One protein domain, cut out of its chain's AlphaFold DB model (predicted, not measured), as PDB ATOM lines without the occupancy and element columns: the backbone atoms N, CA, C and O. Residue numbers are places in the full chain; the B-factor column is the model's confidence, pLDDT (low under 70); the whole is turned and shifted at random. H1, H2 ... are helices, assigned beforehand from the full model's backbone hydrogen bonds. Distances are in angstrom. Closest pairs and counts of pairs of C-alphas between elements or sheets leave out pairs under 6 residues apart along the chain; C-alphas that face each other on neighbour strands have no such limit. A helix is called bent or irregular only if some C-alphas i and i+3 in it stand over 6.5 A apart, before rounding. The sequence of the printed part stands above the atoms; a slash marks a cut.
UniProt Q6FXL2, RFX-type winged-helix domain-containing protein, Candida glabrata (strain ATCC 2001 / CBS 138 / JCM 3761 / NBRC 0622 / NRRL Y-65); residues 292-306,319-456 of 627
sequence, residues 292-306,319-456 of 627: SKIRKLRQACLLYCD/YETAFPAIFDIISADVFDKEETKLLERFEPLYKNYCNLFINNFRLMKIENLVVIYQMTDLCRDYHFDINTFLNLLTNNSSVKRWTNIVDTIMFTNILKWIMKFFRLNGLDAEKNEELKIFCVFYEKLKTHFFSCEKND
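What this domain is: This is residues 292 to 306 and 319 to 456 of the 627 residues of the protein "RFX-type winged-helix domain-containing protein" of Candida glabrata (strain ATCC 2001 / CBS 138 / JCM 3761 / NBRC 0622 / NRRL Y-65) (UniProt Q6FXL2). Two long helices, H2 and H5, lie side by side; H3 folds back from H2 and H6 from H5, while H4 crosses one end and H1 lies at the other. The 153 printed residues hold six named helices, H1 to H6, and no named strand: all helix. The whole is only just compact, close to loose, with radius of gyration of the C-alphas 17.8 A, spanning 59 by 35 by 24 A.

Where its parts are: Find C-alpha 292 at (266.037, 182.959, 233.714); H1 runs to 303. H2 is residues 339 to 362, 34.5 A from first to last C-alpha; H3 is residues 367 to 381, irregular, with C-alphas 370 and 373 7.3 A apart; H4 is residues 386 to 394; H5 is residues 397 to 425, 41.8 A; H6 is residues 433 to 455, and it ends with C-alpha 455 at (295.505, 200.293, 241.286).

How they stand to each other: H1 touches H6, Leu 297 to Glu 434 the closest C-alphas, 5.6 A. H2 touches H5 at a shallow tilt of 17 degrees, the same way. H3 has 4 of 11 O i to N i+4 pairs within hydrogen-bond range, and 6 of 12 to N i+3.

The domain as a whole: Residues 307 to 318 are not printed, a gap of 11.1 A between C-alphas. H1's mean pLDDT is 36.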
ATOM      1  N   SER A 292     266.317 184.383 233.975       32.50
ATOM      2  CA  SER A 292     266.037 182.959 233.714       32.50
ATOM      3  C   SER A 292     266.880 182.370 232.572       32.50
ATOM      4  O   SER A 292     267.229 181.191 232.602       32.50
ATOM      5  N   LYS A 293     267.280 183.188 231.591       37.03
ATOM      6  CA  LYS A 293     268.119 182.764 230.463       37.03
ATOM      7  C   LYS A 293     269.582 182.616 230.871       37.03
ATOM      8  O   LYS A 293     270.193 181.591 230.585       37.03
ATOM      9  N   ILE A 294     270.102 183.552 231.675       36.69
ATOM     10  CA  ILE A 294     271.418 183.428 232.334       36.69
ATOM     11  C   ILE A 294     271.479 182.139 233.182       36.69
ATOM     12  O   ILE A 294     272.524 181.493 233.271       36.69
ATOM     13  N   ARG A 295     270.357 181.705 233.777       35.81
ATOM     14  CA  ARG A 295     270.267 180.410 234.473       35.81
ATOM     15  C   ARG A 295     270.299 179.204 233.513       35.81
ATOM     16  O   ARG A 295     270.978 178.231 233.837       35.81
ATOM     17  N   LYS A 296     269.675 179.274 232.328       36.00
ATOM     18  CA  LYS A 296     269.777 178.219 231.295       36.00
ATOM     19  C   LYS A 296     271.204 178.044 230.763       36.00
ATOM     20  O   LYS A 296     271.660 176.902 230.706       36.00
ATOM     21  N   LEU A 297     271.953 179.131 230.529       35.88
ATOM     22  CA  LEU A 297     273.404 179.053 230.274       35.88
ATOM     23  C   LEU A 297     274.104 178.224 231.346       35.88
ATOM     24  O   LEU A 297     274.791 177.258 231.037       35.88
ATOM     25  N   ARG A 298     273.937 178.617 232.615       39.44
ATOM     26  CA  ARG A 298     274.626 178.007 233.761       39.44
ATOM     27  C   ARG A 298     274.324 176.512 233.889       39.44
ATOM     28  O   ARG A 298     275.193 175.766 234.326       39.44
ATOM     29  N   GLN A 299     273.135 176.075 233.474       36.78
ATOM     30  CA  GLN A 299     272.773 174.661 233.405       36.78
ATOM     31  C   GLN A 299     273.413 173.943 232.209       36.78
ATOM     32  O   GLN A 299     273.923 172.840 232.391       36.78
ATOM     33  N   ALA A 300     273.459 174.566 231.024       32.56
ATOM     34  CA  ALA A 300     274.213 174.031 229.892       32.56
ATOM     35  C   ALA A 300     275.690 173.845 230.279       32.56
ATOM     36  O   ALA A 300     276.182 172.725 230.238       32.56
ATOM     37  N   CYS A 301     276.347 174.901 230.778       34.66
ATOM     38  CA  CYS A 301     277.766 174.986 231.165       34.66
ATOM     39  C   CYS A 301     278.312 173.830 232.030       34.66
ATOM     40  O   CYS A 301     279.525 173.602 232.042       34.66
ATOM     41  N   LEU A 302     277.449 173.114 232.759       35.75
ATOM     42  CA  LEU A 302     277.811 171.987 233.625       35.75
ATOM     43  C   LEU A 302     278.010 170.661 232.866       35.75
ATOM     44  O   LEU A 302     278.779 169.821 233.321       35.75
ATOM     45  N   LEU A 303     277.416 170.494 231.679       35.53
ATOM     46  CA  LEU A 303     277.604 169.321 230.801       35.53
ATOM     47  C   LEU A 303     278.971 169.325 230.068       35.53
ATOM     48  O   LEU A 303     279.255 168.476 229.222       35.53
ATOM     49  N   TYR A 304     279.818 170.327 230.336       45.22
ATOM     50  CA  TYR A 304     280.927 170.735 229.466       45.22
ATOM     51  C   TYR A 304     282.302 170.337 230.021       45.22
ATOM     52  O   TYR A 304     283.304 171.018 229.809       45.22
ATOM     53  N   CYS A 305     282.367 169.188 230.688       32.62
ATOM     54  CA  CYS A 305     283.619 168.473 230.931       32.62
ATOM     55  C   CYS A 305     283.736 167.360 229.876       32.62
ATOM     56  O   CYS A 305     282.720 166.763 229.524       32.62
ATOM     57  N   ASP A 306     284.911 167.150 229.274       33.69
ATOM     58  CA  ASP A 306     285.098 166.115 228.242       33.69
ATOM     59  C   ASP A 306     285.725 164.854 228.835       33.69
ATOM     60  O   ASP A 306     286.918 164.819 229.136       33.69
ATOM     61  N   TYR A 319     285.312 168.181 239.638       40.00
ATOM     62  CA  TYR A 319     286.631 167.947 239.069       40.00
ATOM     63  C   TYR A 319     287.662 168.641 239.956       40.00
ATOM     64  O   TYR A 319     287.928 169.830 239.774       40.00
ATOM     65  N   GLU A 320     288.252 167.896 240.892       43.06
ATOM     66  CA  GLU A 320     289.586 168.224 241.383       43.06
ATOM     67  C   GLU A 320     290.510 168.245 240.168       43.06
ATOM     68  O   GLU A 320     290.841 167.217 239.574       43.06
ATOM     69  N   THR A 321     290.868 169.449 239.730       54.25
ATOM     70  CA  THR A 321     291.898 169.593 238.711       54.25
ATOM     71  C   THR A 321     293.220 169.131 239.317       54.25
ATOM     72  O   THR A 321     293.581 169.550 240.416       54.25
ATOM     73  N   ALA A 322     293.903 168.212 238.626       66.44
ATOM     74  CA  ALA A 322     295.110 167.543 239.110       66.44
ATOM     75  C   ALA A 322     296.311 168.504 239.129       66.44
ATOM     76  O   ALA A 322     297.197 168.455 238.277       66.44
ATOM     77  N   PHE A 323     296.301 169.428 240.087       81.62
ATOM     78  CA  PHE A 323     297.406 170.326 240.372       81.62
ATOM     79  C   PHE A 323     298.532 169.549 241.080       81.62
ATOM     80  O   PHE A 323     298.241 168.854 242.062       81.62
ATOM     81  N   PRO A 324     299.799 169.688 240.645       79.75
ATOM     82  CA  PRO A 324     300.945 169.016 241.264       79.75
ATOM     83  C   PRO A 324     301.102 169.420 242.735       79.75
ATOM     84  O   PRO A 324     300.674 170.511 243.130       79.75
ATOM     85  N   ALA A 325     301.680 168.562 243.573       82.25
ATOM     86  CA  ALA A 325     302.079 168.958 244.922       82.25
ATOM     87  C   ALA A 325     303.203 170.004 244.857       82.25
ATOM     88  O   ALA A 325     303.907 170.131 243.851       82.25
ATOM     89  N   ILE A 326     303.366 170.790 245.916       84.25
ATOM     90  CA  ILE A 326     304.385 171.843 245.959       84.25
ATOM     91  C   ILE A 326     305.797 171.242 245.989       84.25
ATOM     92  O   ILE A 326     306.700 171.740 245.317       84.25
ATOM     93  N   PHE A 327     305.946 170.094 246.652       81.69
ATOM     94  CA  PHE A 327     307.199 169.346 246.747       81.69
ATOM     95  C   PHE A 327     307.484 168.411 245.552       81.69
ATOM     96  O   PHE A 327     308.588 167.886 245.455       81.69
ATOM     97  N   ASP A 328     306.550 168.262 244.597       78.12
ATOM     98  CA  ASP A 328     306.840 167.626 243.293       78.12
ATOM     99  C   ASP A 328     307.712 168.536 242.399       78.12
ATOM    100  O   ASP A 328     308.323 168.083 241.433       78.12
ATOM    101  N   ILE A 329     307.709 169.846 242.683       74.69
ATOM    102  CA  ILE A 329     308.296 170.910 241.849       74.69
ATOM    103  C   ILE A 329     309.407 171.676 242.582       74.69
ATOM    104  O   ILE A 329     310.289 172.238 241.929       74.69
ATOM    105  N   ILE A 330     309.382 171.704 243.918       78.19
ATOM    106  CA  ILE A 330     310.401 172.347 244.750       78.19
ATOM    107  C   ILE A 330     310.986 171.320 245.724       78.19
ATOM    108  O   ILE A 330     310.257 170.770 246.546       78.19
ATOM    109  N   SER A 331     312.300 171.094 245.677       71.62
ATOM    110  CA  SER A 331     312.983 170.208 246.627       71.62
ATOM    111  C   SER A 331     312.777 170.686 248.068       71.62
ATOM    112  O   SER A 331     313.114 171.824 248.397       71.62
ATOM    113  N   ALA A 332     312.259 169.812 248.934       63.69
ATOM    114  CA  ALA A 332     312.011 170.132 250.344       63.69
ATOM    115  C   ALA A 332     313.294 170.539 251.096       63.69
ATOM    116  O   ALA A 332     313.242 171.380 251.987       63.69
ATOM    117  N   ASP A 333     314.447 170.010 250.673       61.38
ATOM    118  CA  ASP A 333     315.781 170.256 251.246       61.38
ATOM    119  C   ASP A 333     316.240 171.730 251.186       61.38
ATOM    120  O   ASP A 333     317.250 172.088 251.789       61.38
ATOM    121  N   VAL A 334     315.527 172.577 250.434       65.62
ATOM    122  CA  VAL A 334     315.806 174.015 250.270       65.62
ATOM    123  C   VAL A 334     315.225 174.858 251.415       65.62
ATOM    124  O   VAL A 334     315.660 175.991 251.605       65.62
ATOM    125  N   PHE A 335     314.265 174.324 252.177       75.00
ATOM    126  CA  PHE A 335     313.496 175.065 253.181       75.00
ATOM    127  C   PHE A 335     313.755 174.591 254.610       75.00
ATOM    128  O   PHE A 335     314.088 173.430 254.857       75.00
ATOM    129  N   ASP A 336     313.523 175.473 255.583       80.56
ATOM    130  CA  ASP A 336     313.561 175.080 256.991       80.56
ATOM    131  C   ASP A 336     312.277 174.347 257.461       80.56
ATOM    132  O   ASP A 336     311.303 174.134 256.727       80.56
ATOM    133  N   LYS A 337     312.276 173.910 258.728       80.00
ATOM    134  CA  LYS A 337     311.179 173.135 259.344       80.00
ATOM    135  C   LYS A 337     309.936 173.962 259.703       80.00
ATOM    136  O   LYS A 337     308.961 173.387 260.193       80.00
ATOM    137  N   GLU A 338     309.962 175.275 259.544       81.94
ATOM    138  CA  GLU A 338     308.837 176.189 259.748       81.94
ATOM    139  C   GLU A 338     308.275 176.617 258.387       81.94
ATOM    140  O   GLU A 338     307.065 176.518 258.172       81.94
ATOM    141  N   GLU A 339     309.154 176.954 257.438       80.62
ATOM    142  CA  GLU A 339     308.836 177.175 256.025       80.62
ATOM    143  C   GLU A 339     308.139 175.961 255.404       80.62
ATOM    144  O   GLU A 339     307.063 176.104 254.829       80.62
ATOM    145  N   THR A 340     308.664 174.745 255.599       83.25
ATOM    146  CA  THR A 340     308.033 173.507 255.095       83.25
ATOM    147  C   THR A 340     306.573 173.395 255.564       83.25
ATOM    148  O   THR A 340     305.669 173.207 254.751       83.25
ATOM    149  N   LYS A 341     306.306 173.641 256.857       83.94
ATOM    150  CA  LYS A 341     304.946 173.639 257.444       83.94
ATOM    151  C   LYS A 341     304.086 174.825 257.002       83.94
ATOM    152  O   LYS A 341     302.871 174.837 257.217       83.94
ATOM    153  N   LEU A 342     304.693 175.889 256.487       86.81
ATOM    154  CA  LEU A 342     303.989 177.018 255.892       86.81
ATOM    155  C   LEU A 342     303.545 176.657 254.468       86.81
ATOM    156  O   LEU A 342     302.384 176.877 254.127       86.81
ATOM    157  N   LEU A 343     304.412 176.001 253.691       87.06
ATOM    158  CA  LEU A 343     304.114 175.498 252.348       87.06
ATOM    159  C   LEU A 343     303.053 174.383 252.353       87.06
ATOM    160  O   LEU A 343     302.106 174.456 251.571       87.06
ATOM    161  N   GLU A 344     303.118 173.440 253.301       86.25
ATOM    162  CA  GLU A 344     302.078 172.416 253.539       86.25
ATOM    163  C   GLU A 344     300.672 173.012 253.758       86.25
ATOM    164  O   GLU A 344     299.663 172.383 253.435       86.25
ATOM    165  N   ARG A 345     300.581 174.233 254.308       86.81
ATOM    166  CA  ARG A 345     299.312 174.958 254.511       86.81
ATOM    167  C   ARG A 345     298.941 175.852 253.325       86.81
ATOM    168  O   ARG A 345     297.755 176.051 253.068       86.81
ATOM    169  N   PHE A 346     299.935 176.374 252.611       88.94
ATOM    170  CA  PHE A 346     299.760 177.220 251.432       88.94
ATOM    171  C   PHE A 346     299.223 176.425 250.232       88.94
ATOM    172  O   PHE A 346     298.291 176.879 249.570       88.94
ATOM    173  N   GLU A 347     299.751 175.222 249.977       89.44
ATOM    174  CA  GLU A 347     299.336 174.375 248.849       89.44
ATOM    175  C   GLU A 347     297.808 174.143 248.783       89.44
ATOM    176  O   GLU A 347     297.202 174.501 247.765       89.44
ATOM    177  N   PRO A 348     297.137 173.573 249.809       87.06
ATOM    178  CA  PRO A 348     295.710 173.253 249.727       87.06
ATOM    179  C   PRO A 348     294.813 174.499 249.706       87.06
ATOM    180  O   PRO A 348     293.694 174.434 249.193       87.06
ATOM    181  N   LEU A 349     295.290 175.631 250.236       87.88
ATOM    182  CA  LEU A 349     294.633 176.935 250.126       87.88
ATOM    183  C   LEU A 349     294.649 177.390 248.659       87.88
ATOM    184  O   LEU A 349     293.600 177.670 248.077       87.88
ATOM    185  N   TYR A 350     295.826 177.375 248.029       88.44
ATOM    186  CA  TYR A 350     296.006 177.818 246.647       88.44
ATOM    187  C   TYR A 350     295.298 176.909 245.631       88.44
ATOM    188  O   TYR A 350     294.620 177.390 244.722       88.44
ATOM    189  N   LYS A 351     295.355 175.583 245.823       87.19
ATOM    190  CA  LYS A 351     294.594 174.623 245.005       87.19
ATOM    191  C   LYS A 351     293.082 174.853 245.112       87.19
ATOM    192  O   LYS A 351     292.374 174.720 244.112       87.19
ATOM    193  N   ASN A 352     292.568 175.226 246.287       85.62
ATOM    194  CA  ASN A 352     291.151 175.559 246.449       85.62
ATOM    195  C   ASN A 352     290.794 176.883 245.751       85.62
ATOM    196  O   ASN A 352     289.815 176.922 245.009       85.62
ATOM    197  N   TYR A 353     291.622 177.929 245.877       86.06
ATOM    198  CA  TYR A 353     291.454 179.185 245.129       86.06
ATOM    199  C   TYR A 353     291.278 178.949 243.623       86.06
ATOM    200  O   TYR A 353     290.290 179.398 243.040       86.06
ATOM    201  N   CYS A 354     292.187 178.198 242.998       85.75
ATOM    202  CA  CYS A 354     292.128 177.961 241.558       85.75
ATOM    203  C   CYS A 354     290.877 177.159 241.146       85.75
ATOM    204  O   CYS A 354     290.249 177.466 240.131       85.75
ATOM    205  N   ASN A 355     290.439 176.189 241.959       83.44
ATOM    206  CA  ASN A 355     289.177 175.477 241.722       83.44
ATOM    207  C   ASN A 355     287.939 176.384 241.922       83.44
ATOM    208  O   ASN A 355     286.992 176.307 241.135       83.44
ATOM    209  N   LEU A 356     287.938 177.286 242.911       81.56
ATOM    210  CA  LEU A 356     286.885 178.295 243.097       81.56
ATOM    211  C   LEU A 356     286.818 179.266 241.909       81.56
ATOM    212  O   LEU A 356     285.719 179.567 241.435       81.56
ATOM    213  N   PHE A 357     287.962 179.707 241.382       84.69
ATOM    214  CA  PHE A 357     288.030 180.568 240.200       84.69
ATOM    215  C   PHE A 357     287.455 179.863 238.958       84.69
ATOM    216  O   PHE A 357     286.543 180.393 238.320       84.69
ATOM    217  N   ILE A 358     287.882 178.624 238.669       82.25
ATOM    218  CA  ILE A 358     287.325 177.797 237.575       82.25
ATOM    219  C   ILE A 358     285.800 177.666 237.702       82.25
ATOM    220  O   ILE A 358     285.072 177.855 236.724       82.25
ATOM    221  N   ASN A 359     285.298 177.353 238.898       79.75
ATOM    222  CA  ASN A 359     283.871 177.131 239.119       79.75
ATOM    223  C   ASN A 359     283.049 178.422 238.968       79.75
ATOM    224  O   ASN A 359     281.998 178.405 238.328       79.75
ATOM    225  N   ASN A 360     283.527 179.559 239.483       80.25
ATOM    226  CA  ASN A 360     282.838 180.841 239.312       80.25
ATOM    227  C   ASN A 360     282.902 181.361 237.861       80.25
ATOM    228  O   ASN A 360     281.937 181.980 237.407       80.25
ATOM    229  N   PHE A 361     283.960 181.035 237.105       85.81
ATOM    230  CA  PHE A 361     284.055 181.303 235.664       85.81
ATOM    231  C   PHE A 361     283.044 180.483 234.859       85.81
ATOM    232  O   PHE A 361     282.247 181.056 234.118       85.81
ATOM    233  N   ARG A 362     282.998 179.159 235.059       80.75
ATOM    234  CA  ARG A 362     282.016 178.266 234.409       80.75
ATOM    235  C   ARG A 362     280.567 178.652 234.719       80.75
ATOM    236  O   ARG A 362     279.685 178.464 233.889       80.75
ATOM    237  N   LEU A 363     280.318 179.207 235.906       76.88
ATOM    238  CA  LEU A 363     279.010 179.720 236.318       76.88
ATOM    239  C   LEU A 363     278.760 181.183 235.908       76.88
ATOM    240  O   LEU A 363     277.712 181.723 236.262       76.88
ATOM    241  N   MET A 364     279.682 181.845 235.203       79.81
ATOM    242  CA  MET A 364     279.598 183.263 234.818       79.81
ATOM    243  C   MET A 364     279.157 184.159 235.987       79.81
ATOM    244  O   MET A 364     278.201 184.935 235.894       79.81
ATOM    245  N   LYS A 365     279.792 183.980 237.149       75.81
ATOM    246  CA  LYS A 365     279.558 184.783 238.355       75.81
ATOM    247  C   LYS A 365     280.659 185.824 238.475       75.81
ATOM    248  O   LYS A 365     281.598 185.643 239.242       75.81
ATOM    249  N   ILE A 366     280.549 186.906 237.704       74.00
ATOM    250  CA  ILE A 366     281.569 187.963 237.708       74.00
ATOM    251  C   ILE A 366     281.755 188.586 239.096       74.00
ATOM    252  O   ILE A 366     282.889 188.782 239.505       74.00
ATOM    253  N   GLU A 367     280.679 188.765 239.866       70.75
ATOM    254  CA  GLU A 367     280.734 189.182 241.277       70.75
ATOM    255  C   GLU A 367     281.662 188.296 242.121       70.75
ATOM    256  O   GLU A 367     282.356 188.811 242.984       70.75
ATOM    257  N   ASN A 368     281.741 186.991 241.830       68.00
ATOM    258  CA  ASN A 368     282.607 186.030 242.525       68.00
ATOM    259  C   ASN A 368     284.023 185.906 241.915       68.00
ATOM    260  O   ASN A 368     284.826 185.126 242.418       68.00
ATOM    261  N   LEU A 369     284.322 186.621 240.825       70.12
ATOM    262  CA  LEU A 369     285.635 186.646 240.157       70.12
ATOM    263  C   LEU A 369     286.332 187.998 240.307       70.12
ATOM    264  O   LEU A 369     287.552 188.042 240.390       70.12
ATOM    265  N   VAL A 370     285.548 189.076 240.395       58.91
ATOM    266  CA  VAL A 370     285.952 190.407 240.876       58.91
ATOM    267  C   VAL A 370     286.603 190.299 242.254       58.91
ATOM    268  O   VAL A 370     287.581 190.979 242.543       58.91
ATOM    269  N   VAL A 371     286.141 189.361 243.087       51.28
ATOM    270  CA  VAL A 371     286.845 188.911 244.297       51.28
ATOM    271  C   VAL A 371     288.069 188.042 243.948       51.28
ATOM    272  O   VAL A 371     288.254 186.944 244.459       51.28
ATOM    273  N   ILE A 372     289.015 188.605 243.191       50.31
ATOM    274  CA  ILE A 372     290.445 188.315 243.406       50.31
ATOM    275  C   ILE A 372     290.775 188.575 244.897       50.31
ATOM    276  O   ILE A 372     291.486 187.804 245.540       50.31
ATOM    277  N   TYR A 373     290.077 189.547 245.495       51.31
ATOM    278  CA  TYR A 373     289.985 189.839 246.930       51.31
ATOM    279  C   TYR A 373     289.435 188.707 247.831       51.31
ATOM    280  O   TYR A 373     289.499 188.848 249.052       51.31
ATOM    281  N   GLN A 374     288.942 187.568 247.305       56.56
ATOM    282  CA  GLN A 374     288.504 186.443 248.161       56.56
ATOM    283  C   GLN A 374     289.664 185.787 248.922       56.56
ATOM    284  O   GLN A 374     289.412 184.995 249.829       56.56
ATOM    285  N   MET A 375     290.924 186.142 248.632       69.56
ATOM    286  CA  MET A 375     292.076 185.710 249.435       69.56
ATOM    287  C   MET A 375     291.933 186.084 250.908       69.56
ATOM    288  O   MET A 375     292.306 185.281 251.755       69.56
ATOM    289  N   THR A 376     291.328 187.225 251.243       67.25
ATOM    290  CA  THR A 376     291.132 187.632 252.644       67.25
ATOM    291  C   THR A 376     290.194 186.688 253.404       67.25
ATOM    292  O   THR A 376     290.429 186.394 254.576       67.25
ATOM    293  N   ASP A 377     289.145 186.182 252.748       71.38
ATOM    294  CA  ASP A 377     288.199 185.238 253.353       71.38
ATOM    295  C   ASP A 377     288.742 183.801 253.318       71.38
ATOM    296  O   ASP A 377     288.683 183.096 254.324       71.38
ATOM    297  N   LEU A 378     289.363 183.389 252.208       76.50
ATOM    298  CA  LEU A 378     289.956 182.060 252.054       76.50
ATOM    299  C   LEU A 378     291.149 181.848 253.002       76.50
ATOM    300  O   LEU A 378     291.248 180.801 253.637       76.50
ATOM    301  N   CYS A 379     292.014 182.853 253.177       80.25
ATOM    302  CA  CYS A 379     293.078 182.816 254.183       80.25
ATOM    303  C   CYS A 379     292.495 182.738 255.602       80.25
ATOM    304  O   CYS A 379     292.987 181.957 256.416       80.25
ATOM    305  N   ARG A 380     291.397 183.454 255.897       77.75
ATOM    306  CA  ARG A 380     290.716 183.374 257.202       77.75
ATOM    307  C   ARG A 380     290.180 181.967 257.487       77.75
ATOM    308  O   ARG A 380     290.383 181.468 258.596       77.75
ATOM    309  N   ASP A 381     289.549 181.332 256.500       75.69
ATOM    310  CA  ASP A 381     289.000 179.972 256.600       75.69
ATOM    311  C   ASP A 381     290.091 178.896 256.749       75.69
ATOM    312  O   ASP A 381     289.892 177.913 257.463       75.69
ATOM    313  N   TYR A 382     291.263 179.105 256.137       76.19
ATOM    314  CA  TYR A 382     292.440 178.233 256.261       76.19
ATOM    315  C   TYR A 382     293.358 178.590 257.447       76.19
ATOM    316  O   TYR A 382     294.368 177.920 257.667       76.19
ATOM    317  N   HIS A 383     293.019 179.625 258.224       78.75
ATOM    318  CA  HIS A 383     293.848 180.178 259.305       78.75
ATOM    319  C   HIS A 383     295.285 180.526 258.861       78.75
ATOM    320  O   HIS A 383     296.264 180.288 259.574       78.75
ATOM    321  N   PHE A 384     295.391 181.104 257.665       83.38
ATOM    322  CA  PHE A 384     296.605 181.644 257.063       83.38
ATOM    323  C   PHE A 384     296.584 183.181 257.169       83.38
ATOM    324  O   PHE A 384     295.518 183.791 257.083       83.38
ATOM    325  N   ASP A 385     297.737 183.825 257.361       86.31
ATOM    326  CA  ASP A 385     297.822 185.294 257.344       86.31
ATOM    327  C   ASP A 385     297.940 185.819 255.905       86.31
ATOM    328  O   ASP A 385     298.759 185.341 255.119       86.31
ATOM    329  N   ILE A 386     297.138 186.829 255.565       83.56
ATOM    330  CA  ILE A 386     297.069 187.387 254.210       83.56
ATOM    331  C   ILE A 386     298.377 188.072 253.791       83.56
ATOM    332  O   ILE A 386     298.768 187.973 252.630       83.56
ATOM    333  N   ASN A 387     299.104 188.699 254.719       85.81
ATOM    334  CA  ASN A 387     300.376 189.358 254.404       85.81
ATOM    335  C   ASN A 387     301.468 188.319 254.121       85.81
ATOM    336  O   ASN A 387     302.210 188.435 253.150       85.81
ATOM    337  N   THR A 388     301.502 187.251 254.918       87.38
ATOM    338  CA  THR A 388     302.352 186.071 254.720       87.38
ATOM    339  C   THR A 388     302.039 185.377 253.390       87.38
ATOM    340  O   THR A 388     302.956 184.993 252.669       87.38
ATOM    341  N   PHE A 389     300.758 185.255 253.024       87.50
ATOM    342  CA  PHE A 389     300.324 184.710 251.733       87.50
ATOM    343  C   PHE A 389     300.814 185.559 250.550       87.50
ATOM    344  O   PHE A 389     301.390 185.020 249.604       87.50
ATOM    345  N   LEU A 390     300.646 186.883 250.621       85.06
ATOM    346  CA  LEU A 390     301.138 187.815 249.602       85.06
ATOM    347  C   LEU A 390     302.671 187.783 249.499       85.06
ATOM    348  O   LEU A 390     303.197 187.671 248.398       85.06
ATOM    349  N   ASN A 391     303.384 187.782 250.629       85.62
ATOM    350  CA  ASN A 391     304.845 187.687 250.681       85.62
ATOM    351  C   ASN A 391     305.375 186.391 250.035       85.62
ATOM    352  O   ASN A 391     306.368 186.427 249.310       85.62
ATOM    353  N   LEU A 392     304.697 185.254 250.237       87.44
ATOM    354  CA  LEU A 392     305.041 183.997 249.562       87.44
ATOM    355  C   LEU A 392     304.799 184.044 248.048       87.44
ATOM    356  O   LEU A 392     305.555 183.424 247.306       87.44
ATOM    357  N   LEU A 393     303.788 184.776 247.573       83.25
ATOM    358  CA  LEU A 393     303.578 184.971 246.136       83.25
ATOM    359  C   LEU A 393     304.646 185.877 245.521       83.25
ATOM    360  O   LEU A 393     305.261 185.509 244.520       83.25
ATOM    361  N   THR A 394     304.871 187.057 246.097       81.12
ATOM    362  CA  THR A 394     305.714 188.079 245.465       81.12
ATOM    363  C   THR A 394     307.204 187.796 245.625       81.12
ATOM    364  O   THR A 394     307.953 187.987 244.668       81.12
ATOM    365  N   ASN A 395     307.630 187.330 246.807       82.56
ATOM    366  CA  ASN A 395     309.036 187.370 247.225       82.56
ATOM    367  C   ASN A 395     309.714 185.987 247.280       82.56
ATOM    368  O   ASN A 395     310.941 185.924 247.260       82.56
ATOM    369  N   ASN A 396     308.962 184.878 247.311       85.44
ATOM    370  CA  ASN A 396     309.532 183.527 247.243       85.44
ATOM    371  C   ASN A 396     309.510 183.008 245.791       85.44
ATOM    372  O   ASN A 396     308.465 182.649 245.247       85.44
ATOM    373  N   SER A 397     310.683 182.957 245.153       83.75
ATOM    374  CA  SER A 397     310.847 182.566 243.743       83.75
ATOM    375  C   SER A 397     310.392 181.133 243.440       83.75
ATOM    376  O   SER A 397     309.832 180.876 242.373       83.75
ATOM    377  N   SER A 398     310.570 180.206 244.380       83.50
ATOM    378  CA  SER A 398     310.167 178.806 244.225       83.50
ATOM    379  C   SER A 398     308.647 178.636 244.320       83.50
ATOM    380  O   SER A 398     308.044 177.946 243.497       83.50
ATOM    381  N   VAL A 399     307.992 179.330 245.258       86.88
ATOM    382  CA  VAL A 399     306.519 179.382 245.338       86.88
ATOM    383  C   VAL A 399     305.936 180.100 244.120       86.88
ATOM    384  O   VAL A 399     304.931 179.652 243.565       86.88
ATOM    385  N   LYS A 400     306.591 181.154 243.622       84.25
ATOM    386  CA  LYS A 400     306.239 181.816 242.357       84.25
ATOM    387  C   LYS A 400     306.297 180.858 241.161       84.25
ATOM    388  O   LYS A 400     305.352 180.815 240.378       84.25
ATOM    389  N   ARG A 401     307.339 180.024 241.059       82.75
ATOM    390  CA  ARG A 401     307.449 178.960 240.042       82.75
ATOM    391  C   ARG A 401     306.290 177.960 240.131       82.75
ATOM    392  O   ARG A 401     305.623 177.713 239.130       82.75
ATOM    393  N   TRP A 402     306.007 177.423 241.321       86.38
ATOM    394  CA  TRP A 402     304.903 176.472 241.507       86.38
ATOM    395  C   TRP A 402     303.529 177.094 241.204       86.38
ATOM    396  O   TRP A 402     302.722 176.504 240.484       86.38
ATOM    397  N   THR A 403     303.269 178.309 241.691       87.94
ATOM    398  CA  THR A 403     301.988 178.995 241.463       87.94
ATOM    399  C   THR A 403     301.753 179.344 239.993       87.94
ATOM    400  O   THR A 403     300.638 179.143 239.517       87.94
ATOM    401  N   ASN A 404     302.789 179.731 239.238       84.25
ATOM    402  CA  ASN A 404     302.695 179.925 237.785       84.25
ATOM    403  C   ASN A 404     302.289 178.636 237.042       84.25
ATOM    404  O   ASN A 404     301.492 178.693 236.102       84.25
ATOM    405  N   ILE A 405     302.787 177.468 237.465       80.69
ATOM    406  CA  ILE A 405     302.408 176.163 236.893       80.69
ATOM    407  C   ILE A 405     300.941 175.838 237.218       80.69
ATOM    408  O   ILE A 405     300.179 175.438 236.334       80.69
ATOM    409  N   VAL A 406     300.508 176.066 238.461       85.38
ATOM    410  CA  VAL A 406     299.112 175.863 238.888       85.38
ATOM    411  C   VAL A 406     298.148 176.794 238.141       85.38
ATOM    412  O   VAL A 406     297.136 176.321 237.616       85.38
ATOM    413  N   ASP A 407     298.480 178.080 237.996       87.62
ATOM    414  CA  ASP A 407     297.716 179.026 237.173       87.62
ATOM    415  C   ASP A 407     297.679 178.598 235.699       87.62
ATOM    416  O   ASP A 407     296.629 178.654 235.060       87.62
ATOM    417  N   THR A 408     298.794 178.107 235.153       81.88
ATOM    418  CA  THR A 408     298.864 177.607 233.769       81.88
ATOM    419  C   THR A 408     297.904 176.445 233.545       81.88
ATOM    420  O   THR A 408     297.175 176.435 232.549       81.88
ATOM    421  N   ILE A 409     297.822 175.506 234.489       79.12
ATOM    422  CA  ILE A 409     296.836 174.419 234.468       79.12
ATOM    423  C   ILE A 409     295.411 174.987 234.599       79.12
ATOM    424  O   ILE A 409     294.520 174.592 233.841       79.12
ATOM    425  N   MET A 410     295.191 175.949 235.504       87.38
ATOM    426  CA  MET A 410     293.896 176.597 235.736       87.38
ATOM    427  C   MET A 410     293.356 177.275 234.465       87.38
ATOM    428  O   MET A 410     292.278 176.913 233.984       87.38
ATOM    429  N   PHE A 411     294.109 178.205 233.872       87.19
ATOM    430  CA  PHE A 411     293.703 178.918 232.659       87.19
ATOM    431  C   PHE A 411     293.626 177.993 231.442       87.19
ATOM    432  O   PHE A 411     292.689 178.115 230.656       87.19
ATOM    433  N   THR A 412     294.513 176.997 231.313       78.88
ATOM    434  CA  THR A 412     294.399 175.961 230.267       78.88
ATOM    435  C   THR A 412     293.065 175.216 230.353       78.88
ATOM    436  O   THR A 412     292.422 174.973 229.330       78.88
ATOM    437  N   ASN A 413     292.610 174.874 231.559       79.19
ATOM    438  CA  ASN A 413     291.335 174.186 231.766       79.19
ATOM    439  C   ASN A 413     290.118 175.096 231.523       79.19
ATOM    440  O   ASN A 413     289.077 174.605 231.080       79.19
ATOM    441  N   ILE A 414     290.251 176.410 231.729       86.94
ATOM    442  CA  ILE A 414     289.233 177.396 231.338       86.94
ATOM    443  C   ILE A 414     289.189 177.551 229.810       86.94
ATOM    444  O   ILE A 414     288.109 177.462 229.235       86.94
ATOM    445  N   LEU A 415     290.330 177.685 229.127       84.38
ATOM    446  CA  LEU A 415     290.405 177.788 227.660       84.38
ATOM    447  C   LEU A 415     289.829 176.545 226.957       84.38
ATOM    448  O   LEU A 415     289.042 176.677 226.018       84.38
ATOM    449  N   LYS A 416     290.142 175.339 227.453       77.19
ATOM    450  CA  LYS A 416     289.515 174.080 227.000       77.19
ATOM    451  C   LYS A 416     287.993 174.111 227.172       77.19
ATOM    452  O   LYS A 416     287.262 173.738 226.256       77.19
ATOM    453  N   TRP A 417     287.512 174.588 228.323       85.00
ATOM    454  CA  TRP A 417     286.080 174.719 228.591       85.00
ATOM    455  C   TRP A 417     285.408 175.752 227.667       85.00
ATOM    456  O   TRP A 417     284.350 175.448 227.127       85.00
ATOM    457  N   ILE A 418     286.035 176.903 227.385       85.31
ATOM    458  CA  ILE A 418     285.533 177.898 226.412       85.31
ATOM    459  C   ILE A 418     285.434 177.271 225.012       85.31
ATOM    460  O   ILE A 418     284.404 177.386 224.349       85.31
ATOM    461  N   MET A 419     286.464 176.543 224.570       76.88
ATOM    462  CA  MET A 419     286.442 175.849 223.275       76.88
ATOM    463  C   MET A 419     285.301 174.823 223.168       76.88
ATOM    464  O   MET A 419     284.683 174.719 222.107       76.88
ATOM    465  N   LYS A 420     284.970 174.104 224.253       74.75
ATOM    466  CA  LYS A 420     283.786 173.225 224.297       74.75
ATOM    467  C   LYS A 420     282.474 174.020 224.380       74.75
ATOM    468  O   LYS A 420     281.501 173.628 223.739       74.75
ATOM    469  N   PHE A 421     282.449 175.139 225.114       79.31
ATOM    470  CA  PHE A 421     281.283 176.018 225.283       79.31
ATOM    471  C   PHE A 421     280.732 176.501 223.938       79.31
ATOM    472  O   PHE A 421     279.553 176.308 223.648       79.31
ATOM    473  N   PHE A 422     281.598 177.029 223.074       76.88
ATOM    474  CA  PHE A 422     281.215 177.440 221.721       76.88
ATOM    475  C   PHE A 422     280.925 176.252 220.786       76.88
ATOM    476  O   PHE A 422     280.086 176.360 219.900       76.88
ATOM    477  N   ARG A 423     281.571 175.089 220.970       71.31
ATOM    478  CA  ARG A 423     281.335 173.919 220.100       71.31
ATOM    479  C   ARG A 423     279.903 173.377 220.187       71.31
ATOM    480  O   ARG A 423     279.406 172.876 219.184       71.31
ATOM    481  N   LEU A 424     279.273 173.419 221.365       66.31
ATOM    482  CA  LEU A 424     277.968 172.781 221.596       66.31
ATOM    483  C   LEU A 424     276.777 173.755 221.605       66.31
ATOM    484  O   LEU A 424     275.677 173.328 221.271       66.31
ATOM    485  N   ASN A 425     276.971 175.043 221.919       65.19
ATOM    486  CA  ASN A 425     275.894 176.049 221.827       65.19
ATOM    487  C   ASN A 425     275.689 176.601 220.398       65.19
ATOM    488  O   ASN A 425     274.794 177.413 220.166       65.19
ATOM    489  N   GLY A 426     276.491 176.153 219.428       65.25
ATOM    490  CA  GLY A 426     276.490 176.681 218.066       65.25
ATOM    491  C   GLY A 426     277.424 177.880 217.901       65.25
ATOM    492  O   GLY A 426     278.093 178.306 218.837       65.25
ATOM    493  N   LEU A 427     277.517 178.381 216.669       67.75
ATOM    494  CA  LEU A 427     278.601 179.273 216.242       67.75
ATOM    495  C   LEU A 427     278.169 180.742 216.101       67.75
ATOM    496  O   LEU A 427     278.993 181.645 216.243       67.75
ATOM    497  N   ASP A 428     276.877 180.978 215.886       67.19
ATOM    498  CA  ASP A 428     276.302 182.300 215.662       67.19
ATOM    499  C   ASP A 428     275.965 183.009 216.983       67.19
ATOM    500  O   ASP A 428     274.988 182.673 217.652       67.19
ATOM    501  N   ALA A 429     276.741 184.035 217.338       60.59
ATOM    502  CA  ALA A 429     276.520 184.848 218.536       60.59
ATOM    503  C   ALA A 429     275.427 185.933 218.393       60.59
ATOM    504  O   ALA A 429     275.127 186.624 219.365       60.59
ATOM    505  N   GLU A 430     274.819 186.110 217.220       64.25
ATOM    506  CA  GLU A 430     273.636 186.951 217.012       64.25
ATOM    507  C   GLU A 430     272.330 186.150 217.114       64.25
ATOM    508  O   GLU A 430     271.340 186.680 217.627       64.25
ATOM    509  N   LYS A 431     272.327 184.869 216.731       67.56
ATOM    510  CA  LYS A 431     271.182 183.960 216.931       67.56
ATOM    511  C   LYS A 431     271.217 183.244 218.289       67.56
ATOM    512  O   LYS A 431     270.164 183.085 218.903       67.56
ATOM    513  N   ASN A 432     272.389 182.858 218.799       76.44
ATOM    514  CA  ASN A 432     272.522 182.179 220.092       76.44
ATOM    515  C   ASN A 432     272.655 183.170 221.272       76.44
ATOM    516  O   ASN A 432     273.467 184.094 221.249       76.44
ATOM    517  N   GLU A 433     271.860 182.979 222.331       74.56
ATOM    518  CA  GLU A 433     271.809 183.889 223.488       74.56
ATOM    519  C   GLU A 433     272.829 183.517 224.582       74.56
ATOM    520  O   GLU A 433     273.322 184.392 225.301       74.56
ATOM    521  N   GLU A 434     273.234 182.245 224.639       75.75
ATOM    522  CA  GLU A 434     274.322 181.729 225.472       75.75
ATOM    523  C   GLU A 434     275.669 182.393 225.130       75.75
ATOM    524  O   GLU A 434     276.396 182.832 226.024       75.75
ATOM    525  N   LEU A 435     275.976 182.568 223.842       79.81
ATOM    526  CA  LEU A 435     277.177 183.261 223.381       79.81
ATOM    527  C   LEU A 435     277.127 184.769 223.670       79.81
ATOM    528  O   LEU A 435     278.142 185.336 224.074       79.81
ATOM    529  N   LYS A 436     275.965 185.428 223.532       82.00
ATOM    530  CA  LYS A 436     275.813 186.860 223.874       82.00
ATOM    531  C   LYS A 436     276.143 187.121 225.334       82.00
ATOM    532  O   LYS A 436     276.928 188.017 225.643       82.00
ATOM    533  N   ILE A 437     275.552 186.334 226.228       83.12
ATOM    534  CA  ILE A 437     275.750 186.491 227.668       83.12
ATOM    535  C   ILE A 437     277.195 186.125 228.051       83.12
ATOM    536  O   ILE A 437     277.774 186.841 228.869       83.12
ATOM    537  N   PHE A 438     277.826 185.127 227.412       87.94
ATOM    538  CA  PHE A 438     279.265 184.878 227.584       87.94
ATOM    539  C   PHE A 438     280.124 186.073 227.149       87.94
ATOM    540  O   PHE A 438     280.986 186.494 227.912       87.94
ATOM    541  N   CYS A 439     279.888 186.653 225.969       87.56
ATOM    542  CA  CYS A 439     280.653 187.805 225.482       87.56
ATOM    543  C   CYS A 439     280.511 189.026 226.408       87.56
ATOM    544  O   CYS A 439     281.508 189.666 226.734       87.56
ATOM    545  N   VAL A 440     279.300 189.318 226.900       87.88
ATOM    546  CA  VAL A 440     279.067 190.403 227.876       87.88
ATOM    547  C   VAL A 440     279.749 190.116 229.220       87.88
ATOM    548  O   VAL A 440     280.301 191.027 229.834       87.88
ATOM    549  N   PHE A 441     279.739 188.864 229.685       89.38
ATOM    550  CA  PHE A 441     280.473 188.440 230.881       89.38
ATOM    551  C   PHE A 441     281.994 188.585 230.701       89.38
ATOM    552  O   PHE A 441     282.664 189.132 231.577       89.38
ATOM    553  N   TYR A 442     282.522 188.142 229.560       91.50
ATOM    554  CA  TYR A 442     283.943 188.168 229.226       91.50
ATOM    555  C   TYR A 442     284.491 189.593 229.141       91.50
ATOM    556  O   TYR A 442     285.478 189.897 229.808       91.50
ATOM    557  N   GLU A 443     283.833 190.489 228.400       90.19
ATOM    558  CA  GLU A 443     284.287 191.880 228.294       90.19
ATOM    559  C   GLU A 443     284.226 192.600 229.648       90.19
ATOM    560  O   GLU A 443     285.158 193.324 229.986       90.19
ATOM    561  N   LYS A 444     283.209 192.344 230.490       88.56
ATOM    562  CA  LYS A 444     283.180 192.886 231.864       88.56
ATOM    563  C   LYS A 444     284.306 192.334 232.751       88.56
ATOM    564  O   LYS A 444     284.856 193.073 233.562       88.56
ATOM    565  N   LEU A 445     284.652 191.050 232.625       87.81
ATOM    566  CA  LEU A 445     285.762 190.443 233.374       87.81
ATOM    567  C   LEU A 445     287.109 191.044 232.942       87.81
ATOM    568  O   LEU A 445     287.959 191.344 233.779       87.81
ATOM    569  N   LYS A 446     287.271 191.254 231.634       89.00
ATOM    570  CA  LYS A 446     288.448 191.849 230.998       89.00
ATOM    571  C   LYS A 446     288.625 193.319 231.389       89.00
ATOM    572  O   LYS A 446     289.714 193.699 231.812       89.00
ATOM    573  N   THR A 447     287.570 194.137 231.327       87.00
ATOM    574  CA  THR A 447     287.641 195.543 231.768       87.00
ATOM    575  C   THR A 447     287.888 195.666 233.265       87.00
ATOM    576  O   THR A 447     288.657 196.536 233.662       87.00
ATOM    577  N   HIS A 448     287.316 194.784 234.091       81.75
ATOM    578  CA  HIS A 448     287.626 194.757 235.518       81.75
ATOM    579  C   HIS A 448     289.113 194.469 235.772       81.75
ATOM    580  O   HIS A 448     289.766 195.241 236.475       81.75
ATOM    581  N   PHE A 449     289.672 193.431 235.140       82.12
ATOM    582  CA  PHE A 449     291.087 193.080 235.284       82.12
ATOM    583  C   PHE A 449     292.018 194.257 234.935       82.12
ATOM    584  O   PHE A 449     292.788 194.710 235.783       82.12
ATOM    585  N   PHE A 450     291.861 194.836 233.739       81.06
ATOM    586  CA  PHE A 450     292.647 195.995 233.289       81.06
ATOM    587  C   PHE A 450     292.328 197.311 234.034       81.06
ATOM    588  O   PHE A 450     293.014 198.315 233.829       81.06
ATOM    589  N   SER A 451     291.293 197.340 234.884       77.25
ATOM    590  CA  SER A 451     291.032 198.465 235.794       77.25
ATOM    591  C   SER A 451     291.818 198.340 237.099       77.25
ATOM    592  O   SER A 451     292.415 199.321 237.534       77.25
ATOM    593  N   CYS A 452     291.901 197.141 237.684       68.25
ATOM    594  CA  CYS A 452     292.650 196.918 238.921       68.25
ATOM    595  C   CYS A 452     294.170 196.843 238.699       68.25
ATOM    596  O   CYS A 452     294.925 197.175 239.606       68.25
ATOM    597  N   GLU A 453     294.625 196.522 237.481       60.97
ATOM    598  CA  GLU A 453     296.031 196.665 237.059       60.97
ATOM    599  C   GLU A 453     296.569 198.101 237.241       60.97
ATOM    600  O   GLU A 453     297.766 198.289 237.431       60.97
ATOM    601  N   LYS A 454     295.692 199.117 237.245       61.09
ATOM    602  CA  LYS A 454     296.046 200.532 237.473       61.09
ATOM    603  C   LYS A 454     296.045 200.953 238.948       61.09
ATOM    604  O   LYS A 454     296.331 202.110 239.235       61.09
ATOM    605  N   ASN A 455     295.687 200.041 239.852       59.78
ATOM    606  CA  ASN A 455     295.505 200.293 241.286       59.78
ATOM    607  C   ASN A 455     296.526 199.516 242.148       59.78
ATOM    608  O   ASN A 455     296.266 199.281 243.326       59.78
ATOM    609  N   ASP A 456     297.643 199.072 241.554       57.81
ATOM    610  CA  ASP A 456     298.758 198.360 242.206       57.81
ATOM    611  C   ASP A 456     298.360 197.132 243.055       57.81
ATOM    612  O   ASP A 456     298.978 196.802 244.070       57.81
TER     613      ASP A 456